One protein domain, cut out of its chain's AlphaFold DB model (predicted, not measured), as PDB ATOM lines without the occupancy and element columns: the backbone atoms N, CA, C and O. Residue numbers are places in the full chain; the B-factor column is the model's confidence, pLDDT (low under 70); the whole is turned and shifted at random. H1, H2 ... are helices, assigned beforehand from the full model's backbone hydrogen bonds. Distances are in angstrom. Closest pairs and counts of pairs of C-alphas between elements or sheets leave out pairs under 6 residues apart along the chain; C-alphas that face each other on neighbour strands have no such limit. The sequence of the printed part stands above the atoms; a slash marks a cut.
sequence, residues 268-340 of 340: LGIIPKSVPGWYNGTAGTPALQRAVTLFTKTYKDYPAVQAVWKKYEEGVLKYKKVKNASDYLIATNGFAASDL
ATOM      1  N   LEU A 268     173.434 121.834 203.213       49.97
ATOM      2  CA  LEU A 268     172.143 121.175 203.121       49.97
ATOM      3  C   LEU A 268     171.804 121.109 201.636       49.97
ATOM      4  O   LEU A 268     171.982 122.097 200.925       49.97
ATOM      5  N   GLY A 269     171.325 119.954 201.171       48.50
ATOM      6  CA  GLY A 269     170.726 119.865 199.839       48.50
ATOM      7  C   GLY A 269     169.557 120.846 199.691       48.50
ATOM      8  O   GLY A 269     169.173 121.522 200.650       48.50
ATOM      9  N   ILE A 270     168.966 120.919 198.498       51.41
ATOM     10  CA  ILE A 270     167.802 121.771 198.206       51.41
ATOM     11  C   ILE A 270     166.585 121.259 198.985       51.41
ATOM     12  O   ILE A 270     165.733 120.534 198.480       51.41
ATOM     13  N   ILE A 271     166.529 121.610 200.260       54.00
ATOM     14  CA  ILE A 271     165.472 121.244 201.181       54.00
ATOM     15  C   ILE A 271     164.929 122.566 201.729       54.00
ATOM     16  O   ILE A 271     165.709 123.386 202.228       54.00
ATOM     17  N   PRO A 272     163.612 122.825 201.624       55.34
ATOM     18  CA  PRO A 272     163.009 123.994 202.247       55.34
ATOM     19  C   PRO A 272     163.401 124.056 203.726       55.34
ATOM     20  O   PRO A 272     163.360 123.038 204.411       55.34
ATOM     21  N   LYS A 273     163.736 125.246 204.247       56.44
ATOM     22  CA  LYS A 273     164.124 125.427 205.665       56.44
ATOM     23  C   LYS A 273     163.108 124.844 206.661       56.44
ATOM     24  O   LYS A 273     163.472 124.555 207.796       56.44
ATOM     25  N   SER A 274     161.848 124.707 206.244       57.91
ATOM     26  CA  SER A 274     160.743 124.136 207.016       57.91
ATOM     27  C   SER A 274     160.771 122.610 207.133       57.91
ATOM     28  O   SER A 274     160.081 122.070 207.992       57.91
ATOM     29  N   VAL A 275     161.534 121.905 206.295       58.66
ATOM     30  CA  VAL A 275     161.644 120.446 206.348       58.66
ATOM     31  C   VAL A 275     162.804 120.080 207.284       58.66
ATOM     32  O   VAL A 275     163.938 120.513 207.052       58.66
ATOM     33  N   PRO A 276     162.556 119.289 208.344       60.00
ATOM     34  CA  PRO A 276     163.620 118.752 209.179       60.00
ATOM     35  C   PRO A 276     164.478 117.793 208.341       60.00
ATOM     36  O   PRO A 276     164.083 116.665 208.054       60.00
ATOM     37  N   GLY A 277     165.643 118.258 207.905       61.22
ATOM     38  CA  GLY A 277     166.712 117.428 207.371       61.22
ATOM     39  C   GLY A 277     167.499 116.744 208.490       61.22
ATOM     40  O   GLY A 277     167.180 116.855 209.674       61.22
ATOM     41  N   TRP A 278     168.569 116.037 208.127       64.94
ATOM     42  CA  TRP A 278     169.397 115.333 209.111       64.94
ATOM     43  C   TRP A 278     169.955 116.284 210.182       64.94
ATOM     44  O   TRP A 278     169.817 116.001 211.371       64.94
ATOM     45  N   TYR A 279     170.514 117.430 209.767       62.09
ATOM     46  CA  TYR A 279     171.200 118.381 210.651       62.09
ATOM     47  C   TYR A 279     170.270 119.104 211.633       62.09
ATOM     48  O   TYR A 279     170.593 119.168 212.812       62.09
ATOM     49  N   ASN A 280     169.117 119.610 211.179       64.31
ATOM     50  CA  ASN A 280     168.114 120.284 212.022       64.31
ATOM     51  C   ASN A 280     167.044 119.318 212.578       64.31
ATOM     52  O   ASN A 280     166.075 119.758 213.196       64.31
ATOM     53  N   GLY A 281     167.204 118.011 212.357       65.88
ATOM     54  CA  GLY A 281     166.300 116.964 212.822       65.88
ATOM     55  C   GLY A 281     166.688 116.354 214.171       65.88
ATOM     56  O   GLY A 281     167.599 116.799 214.874       65.88
ATOM     57  N   THR A 282     166.002 115.268 214.530       71.50
ATOM     58  CA  THR A 282     166.151 114.573 215.824       71.50
ATOM     59  C   THR A 282     167.493 113.857 216.002       71.50
ATOM     60  O   THR A 282     167.849 113.508 217.129       71.50
ATOM     61  N   ALA A 283     168.252 113.648 214.922       72.25
ATOM     62  CA  ALA A 283     169.554 112.982 214.946       72.25
ATOM     63  C   ALA A 283     170.736 113.966 214.895       72.25
ATOM     64  O   ALA A 283     171.655 113.842 215.711       72.25
ATOM     65  N   GLY A 284     170.706 114.946 213.982       72.38
ATOM     66  CA  GLY A 284     171.820 115.863 213.729       72.38
ATOM     67  C   GLY A 284     172.090 116.832 214.871       72.38
ATOM     68  O   GLY A 284     173.219 116.879 215.353       72.38
ATOM     69  N   THR A 285     171.070 117.528 215.390       75.62
ATOM     70  CA  THR A 285     171.257 118.466 216.513       75.62
ATOM     71  C   THR A 285     171.886 117.773 217.728       75.62
ATOM     72  O   THR A 285     172.912 118.251 218.222       75.62
ATOM     73  N   PRO A 286     171.390 116.603 218.191       81.25
ATOM     74  CA  PRO A 286     172.066 115.896 219.270       81.25
ATOM     75  C   PRO A 286     173.477 115.417 218.914       81.25
ATOM     76  O   PRO A 286     174.306 115.304 219.814       81.25
ATOM     77  N   ALA A 287     173.763 115.085 217.651       79.81
ATOM     78  CA  ALA A 287     175.108 114.694 217.222       79.81
ATOM     79  C   ALA A 287     176.093 115.873 217.284       79.81
ATOM     80  O   ALA A 287     177.187 115.710 217.820       79.81
ATOM     81  N   LEU A 288     175.687 117.068 216.844       80.12
ATOM     82  CA  LEU A 288     176.491 118.292 216.949       80.12
ATOM     83  C   LEU A 288     176.758 118.666 218.413       80.12
ATOM     84  O   LEU A 288     177.891 118.956 218.788       80.12
ATOM     85  N   GLN A 289     175.744 118.563 219.277       85.75
ATOM     86  CA  GLN A 289     175.905 118.768 220.722       85.75
ATOM     87  C   GLN A 289     176.872 117.756 221.355       85.75
ATOM     88  O   GLN A 289     177.668 118.114 222.229       85.75
ATOM     89  N   ARG A 290     176.834 116.491 220.909       87.19
ATOM     90  CA  ARG A 290     177.822 115.482 221.318       87.19
ATOM     91  C   ARG A 290     179.221 115.864 220.850       87.19
ATOM     92  O   ARG A 290     180.130 115.817 221.666       87.19
ATOM     93  N   ALA A 291     179.395 116.302 219.603       86.56
ATOM     94  CA  ALA A 291     180.692 116.755 219.102       86.56
ATOM     95  C   ALA A 291     181.262 117.911 219.943       86.56
ATOM     96  O   ALA A 291     182.397 117.821 220.402       86.56
ATOM     97  N   VAL A 292     180.457 118.936 220.257       90.00
ATOM     98  CA  VAL A 292     180.868 120.017 221.176       90.00
ATOM     99  C   VAL A 292     181.267 119.460 222.543       90.00
ATOM    100  O   VAL A 292     182.278 119.875 223.103       90.00
ATOM    101  N   THR A 293     180.514 118.499 223.082       93.56
ATOM    102  CA  THR A 293     180.843 117.851 224.364       93.56
ATOM    103  C   THR A 293     182.187 117.124 224.309       93.56
ATOM    104  O   THR A 293     182.961 117.221 225.260       93.56
ATOM    105  N   LEU A 294     182.499 116.454 223.196       90.50
ATOM    106  CA  LEU A 294     183.787 115.785 223.019       90.50
ATOM    107  C   LEU A 294     184.946 116.787 223.097       90.50
ATOM    108  O   LEU A 294     185.885 116.554 223.852       90.50
ATOM    109  N   PHE A 295     184.858 117.921 222.397       90.75
ATOM    110  CA  PHE A 295     185.916 118.940 222.405       90.75
ATOM    111  C   PHE A 295     186.008 119.715 223.722       90.75
ATOM    112  O   PHE A 295     187.101 119.953 224.224       90.75
ATOM    113  N   THR A 296     184.871 120.116 224.292       92.50
ATOM    114  CA  THR A 296     184.836 121.058 225.427       92.50
ATOM    115  C   THR A 296     184.840 120.380 226.795       92.50
ATOM    116  O   THR A 296     185.111 121.040 227.798       92.50
ATOM    117  N   LYS A 297     184.524 119.080 226.867       93.56
ATOM    118  CA  LYS A 297     184.421 118.339 228.133       93.56
ATOM    119  C   LYS A 297     185.246 117.058 228.131       93.56
ATOM    120  O   LYS A 297     186.143 116.946 228.957       93.56
ATOM    121  N   THR A 298     184.959 116.114 227.234       94.38
ATOM    122  CA  THR A 298     185.572 114.770 227.271       94.38
ATOM    123  C   THR A 298     187.073 114.817 227.009       94.38
ATOM    124  O   THR A 298     187.846 114.221 227.747       94.38
ATOM    125  N   TYR A 299     187.490 115.564 225.990       93.25
ATOM    126  CA  TYR A 299     188.888 115.703 225.584       93.25
ATOM    127  C   TYR A 299     189.426 117.110 225.852       93.25
ATOM    128  O   TYR A 299     190.336 117.577 225.163       93.25
ATOM    129  N   LYS A 300     188.865 117.797 226.858       93.44
ATOM    130  CA  LYS A 300     189.261 119.164 227.231       93.44
ATOM    131  C   LYS A 300     190.749 119.260 227.596       93.44
ATOM    132  O   LYS A 300     191.390 120.256 227.292       93.44
ATOM    133  N   ASP A 301     191.294 118.195 228.183       93.81
ATOM    134  CA  ASP A 301     192.676 118.143 228.667       93.81
ATOM    135  C   ASP A 301     193.622 117.459 227.663       93.81
ATOM    136  O   ASP A 301     194.812 117.330 227.931       93.81
ATOM    137  N   TYR A 302     193.122 117.014 226.498       95.06
ATOM    138  CA  TYR A 302     193.938 116.323 225.498       95.06
ATOM    139  C   TYR A 302     194.557 117.328 224.507       95.06
ATOM    140  O   TYR A 302     193.832 117.876 223.665       95.06
ATOM    141  N   PRO A 303     195.885 117.568 224.535       93.06
ATOM    142  CA  PRO A 303     196.485 118.712 223.844       93.06
ATOM    143  C   PRO A 303     196.263 118.716 222.331       93.06
ATOM    144  O   PRO A 303     195.985 119.764 221.751       93.06
ATOM    145  N   ALA A 304     196.336 117.553 221.676       89.50
ATOM    146  CA  ALA A 304     196.151 117.479 220.228       89.50
ATOM    147  C   ALA A 304     194.703 117.787 219.810       89.50
ATOM    148  O   ALA A 304     194.484 118.441 218.793       89.50
ATOM    149  N   VAL A 305     193.716 117.382 220.615       87.50
ATOM    150  CA  VAL A 305     192.301 117.691 220.356       87.50
ATOM    151  C   VAL A 305     192.044 119.180 220.575       87.50
ATOM    152  O   VAL A 305     191.401 119.812 219.738       87.50
ATOM    153  N   GLN A 306     192.614 119.771 221.627       93.88
ATOM    154  CA  GLN A 306     192.501 121.212 221.863       93.88
ATOM    155  C   GLN A 306     193.206 122.044 220.792       93.88
ATOM    156  O   GLN A 306     192.697 123.087 220.395       93.88
ATOM    157  N   ALA A 307     194.333 121.573 220.254       92.38
ATOM    158  CA  ALA A 307     194.995 122.231 219.131       92.38
ATOM    159  C   ALA A 307     194.103 122.263 217.877       92.38
ATOM    160  O   ALA A 307     194.056 123.277 217.179       92.38
ATOM    161  N   VAL A 308     193.371 121.177 217.600       88.62
ATOM    162  CA  VAL A 308     192.385 121.129 216.508       88.62
ATOM    163  C   VAL A 308     191.210 122.067 216.792       88.62
ATOM    164  O   VAL A 308     190.843 122.856 215.922       88.62
ATOM    165  N   TRP A 309     190.654 122.027 218.006       90.38
ATOM    166  CA  TRP A 309     189.527 122.877 218.399       90.38
ATOM    167  C   TRP A 309     189.863 124.368 218.323       90.38
ATOM    168  O   TRP A 309     189.101 125.142 217.753       90.38
ATOM    169  N   LYS A 310     191.047 124.762 218.804       91.06
ATOM    170  CA  LYS A 310     191.535 126.142 218.737       91.06
ATOM    171  C   LYS A 310     191.681 126.631 217.296       91.06
ATOM    172  O   LYS A 310     191.232 127.724 216.982       91.06
ATOM    173  N   LYS A 311     192.249 125.814 216.399       86.81
ATOM    174  CA  LYS A 311     192.339 126.161 214.968       86.81
ATOM    175  C   LYS A 311     190.962 126.351 214.337       86.81
ATOM    176  O   LYS A 311     190.770 127.275 213.550       86.81
ATOM    177  N   TYR A 312     190.012 125.481 214.676       84.44
ATOM    178  CA  TYR A 312     188.631 125.626 214.227       84.44
ATOM    179  C   TYR A 312     188.015 126.933 214.746       84.44
ATOM    180  O   TYR A 312     187.425 127.680 213.969       84.44
ATOM    181  N   GLU A 313     188.206 127.249 216.026       87.31
ATOM    182  CA  GLU A 313     187.721 128.483 216.640       87.31
ATOM    183  C   GLU A 313     188.317 129.743 216.011       87.31
ATOM    184  O   GLU A 313     187.566 130.637 215.627       87.31
ATOM    185  N   GLU A 314     189.632 129.791 215.814       86.50
ATOM    186  CA  GLU A 314     190.308 130.889 215.116       86.50
ATOM    187  C   GLU A 314     189.741 131.095 213.703       86.50
ATOM    188  O   GLU A 314     189.468 132.230 213.300       86.50
ATOM    189  N   GLY A 315     189.497 130.004 212.969       79.94
ATOM    190  CA  GLY A 315     188.864 130.047 211.651       79.94
ATOM    191  C   GLY A 315     187.443 130.610 211.707       79.94
ATOM    192  O   GLY A 315     187.106 131.547 210.987       79.94
ATOM    193  N   VAL A 316     186.601 130.102 212.604       79.25
ATOM    194  CA  VAL A 316     185.213 130.566 212.740       79.25
ATOM    195  C   VAL A 316     185.145 132.047 213.127       79.25
ATOM    196  O   VAL A 316     184.381 132.804 212.522       79.25
ATOM    197  N   LEU A 317     185.951 132.472 214.105       80.94
ATOM    198  CA  LEU A 317     185.962 133.846 214.612       80.94
ATOM    199  C   LEU A 317     186.468 134.851 213.571       80.94
ATOM    200  O   LEU A 317     186.001 135.989 213.539       80.94
ATOM    201  N   LYS A 318     187.388 134.440 212.691       77.06
ATOM    202  CA  LYS A 318     187.925 135.301 211.629       77.06
ATOM    203  C   LYS A 318     186.892 135.627 210.543       77.06
ATOM    204  O   LYS A 318     186.907 136.736 210.013       77.06
ATOM    205  N   TYR A 319     186.001 134.692 210.203       65.50
ATOM    206  CA  TYR A 319     185.143 134.810 209.011       65.50
ATOM    207  C   TYR A 319     183.657 135.056 209.303       65.50
ATOM    208  O   TYR A 319     182.875 135.299 208.377       65.50
ATOM    209  N   LYS A 320     183.221 135.001 210.565       62.16
ATOM    210  CA  LYS A 320     181.805 135.139 210.925       62.16
ATOM    211  C   LYS A 320     181.651 135.969 212.205       62.16
ATOM    212  O   LYS A 320     182.426 135.831 213.140       62.16
ATOM    213  N   LYS A 321     180.601 136.800 212.284       61.81
ATOM    214  CA  LYS A 321     180.198 137.540 213.504       61.81
ATOM    215  C   LYS A 321     179.601 136.595 214.565       61.81
ATOM    216  O   LYS A 321     178.454 136.767 214.971       61.81
ATOM    217  N   VAL A 322     180.327 135.552 214.952       69.06
ATOM    218  CA  VAL A 322     179.880 134.533 215.916       69.06
ATOM    219  C   VAL A 322     180.620 134.734 217.222       69.06
ATOM    220  O   VAL A 322     181.754 135.197 217.234       69.06
ATOM    221  N   LYS A 323     179.957 134.400 218.326       71.25
ATOM    222  CA  LYS A 323     180.497 134.604 219.671       71.25
ATOM    223  C   LYS A 323     181.530 133.546 220.068       71.25
ATOM    224  O   LYS A 323     182.418 133.864 220.844       71.25
ATOM    225  N   ASN A 324     181.400 132.313 219.574       83.06
ATOM    226  CA  ASN A 324     182.330 131.207 219.829       83.06
ATOM    227  C   ASN A 324     182.119 130.057 218.818       83.06
ATOM    228  O   ASN A 324     181.105 130.006 218.113       83.06
ATOM    229  N   ALA A 325     183.075 129.126 218.768       83.56
ATOM    230  CA  ALA A 325     183.041 127.958 217.884       83.56
ATOM    231  C   ALA A 325     181.895 126.975 218.171       83.56
ATOM    232  O   ALA A 325     181.326 126.408 217.236       83.56
ATOM    233  N   SER A 326     181.539 126.777 219.442       87.12
ATOM    234  CA  SER A 326     180.478 125.846 219.847       87.12
ATOM    235  C   SER A 326     179.123 126.256 219.273       87.12
ATOM    236  O   SER A 326     178.421 125.435 218.682       87.12
ATOM    237  N   ASP A 327     178.787 127.539 219.395       81.88
ATOM    238  CA  ASP A 327     177.555 128.114 218.864       81.88
ATOM    239  C   ASP A 327     177.534 128.023 217.341       81.88
ATOM    240  O   ASP A 327     176.499 127.699 216.764       81.88
ATOM    241  N   TYR A 328     178.672 128.256 216.675       79.50
ATOM    242  CA  TYR A 328     178.750 128.121 215.223       79.50
ATOM    243  C   TYR A 328     178.482 126.688 214.755       79.50
ATOM    244  O   TYR A 328     177.682 126.497 213.839       79.50
ATOM    245  N   LEU A 329     179.105 125.700 215.409       79.50
ATOM    246  CA  LEU A 329     178.950 124.284 215.080       79.50
ATOM    247  C   LEU A 329     177.505 123.804 215.289       79.50
ATOM    248  O   LEU A 329     176.993 123.021 214.493       79.50
ATOM    249  N   ILE A 330     176.828 124.281 216.339       77.56
ATOM    250  CA  ILE A 330     175.444 123.889 216.653       77.56
ATOM    251  C   ILE A 330     174.422 124.643 215.798       77.56
ATOM    252  O   ILE A 330     173.382 124.081 215.463       77.56
ATOM    253  N   ALA A 331     174.691 125.896 215.426       69.56
ATOM    254  CA  ALA A 331     173.717 126.771 214.771       69.56
ATOM    255  C   ALA A 331     173.315 126.343 213.348       69.56
ATOM    256  O   ALA A 331     172.536 127.046 212.704       69.56
ATOM    257  N   THR A 332     173.809 125.209 212.832       62.44
ATOM    258  CA  THR A 332     173.512 124.719 211.470       62.44
ATOM    259  C   THR A 332     173.765 125.793 210.404       62.44
ATOM    260  O   THR A 332     173.057 125.900 209.405       62.44
ATOM    261  N   ASN A 333     174.762 126.645 210.656       52.09
ATOM    262  CA  ASN A 333     175.132 127.751 209.785       52.09
ATOM    263  C   ASN A 333     175.905 127.234 208.564       52.09
ATOM    264  O   ASN A 333     176.570 126.211 208.629       52.09
ATOM    265  N   GLY A 334     175.886 127.970 207.451       48.62
ATOM    266  CA  GLY A 334     176.684 127.609 206.269       48.62
ATOM    267  C   GLY A 334     175.884 126.986 205.131       48.62
ATOM    268  O   GLY A 334     176.360 126.060 204.481       48.62
ATOM    269  N   PHE A 335     174.699 127.542 204.867       49.34
ATOM    270  CA  PHE A 335     173.941 127.288 203.647       49.34
ATOM    271  C   PHE A 335     174.785 127.653 202.419       49.34
ATOM    272  O   PHE A 335     175.140 128.816 202.227       49.34
ATOM    273  N   ALA A 336     175.050 126.666 201.574       44.28
ATOM    274  CA  ALA A 336     175.377 126.875 200.176       44.28
ATOM    275  C   ALA A 336     174.294 126.145 199.383       44.28
ATOM    276  O   ALA A 336     174.068 124.957 199.616       44.28
ATOM    277  N   ALA A 337     173.571 126.855 198.514       41.12
ATOM    278  CA  ALA A 337     172.696 126.182 197.564       41.12
ATOM    279  C   ALA A 337     173.582 125.273 196.705       41.12
ATOM    280  O   ALA A 337     174.585 125.749 196.173       41.12
ATOM    281  N   SER A 338     173.240 123.986 196.598       39.66
ATOM    282  CA  SER A 338     174.021 123.039 195.792       39.66
ATOM    283  C   SER A 338     174.120 123.459 194.329       39.66
ATOM    284  O   SER A 338     175.036 123.015 193.654       39.66
ATOM    285  N   ASP A 339     173.220 124.334 193.872       34.00
ATOM    286  CA  ASP A 339     173.019 124.697 192.467       34.00
ATOM    287  C   ASP A 339     173.515 126.106 192.112       34.00
ATOM    288  O   ASP A 339     173.218 126.594 191.020       34.00
ATOM    289  N   LEU A 340     174.210 126.788 193.031       33.59
ATOM    290  CA  LEU A 340     174.795 128.095 192.721       33.59
ATOM    291  C   LEU A 340     175.936 127.988 191.741       33.59
ATOM    292  O   LEU A 340     176.764 127.074 191.946       33.59
TER     293      LEU A 340
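What this domain is: This is residues 268 to 340 of the 340 residues of an uncharacterized protein of Necator americanus (UniProt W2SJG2). Two longer helices, H1 and H2, make an open V, and the short H3 folds back into its opening; loose tails lie beyond, residues 268 to 283 and 331 to 340. The printed part has 73 residues, with helices H1, H2, H3 in that order and no named strand, class all helix. It is only just loose, close to compact, with a radius of gyration of the C-alphas of 14.0 A and spans of 40 by 27 by 19 A.

How they stand to each other: H1, residues 284 to 298, and H2, residues 303 to 319, only just touch, with 3 pairs of C-alphas within 8 A, the closest Phe 295 and Trp 309 at 6.7 A; they run opposite ways at a steep tilt of 55 degrees. H3, residues 325 to 330, touches H1, closest C-alphas Leu 288 and Ile 330 at 5.7 A, opposite ways at a shallow tilt of 28 degrees. H3 touches H2 about perpendicular, at 82 degrees, closest C-alphas Glu 313 and Ala 325 at 4.9 A. The helix packing is only just mostly crossed, 1 of 3 pairs being shallow. Every O i to N i+4 pair is within hydrogen-bond range in H2 and H3, and 10 of 11 in H1.

Where its parts are: H1 begins at C-alpha 284 (171.820, 115.863, 213.729) and is 19.3 A long, H2 24.7 A; H3, 8.7 A, ends at C-alpha 330 (175.444, 123.889, 216.653).

The domain as a whole: The farthest C-alphas, Asp 301 and Asp 339, are 41.7 A apart. Both links are tight, and the printed part has no cut. pLDDT is under 70 at residues 268 to 281, 319 to 322 and 331 to 340.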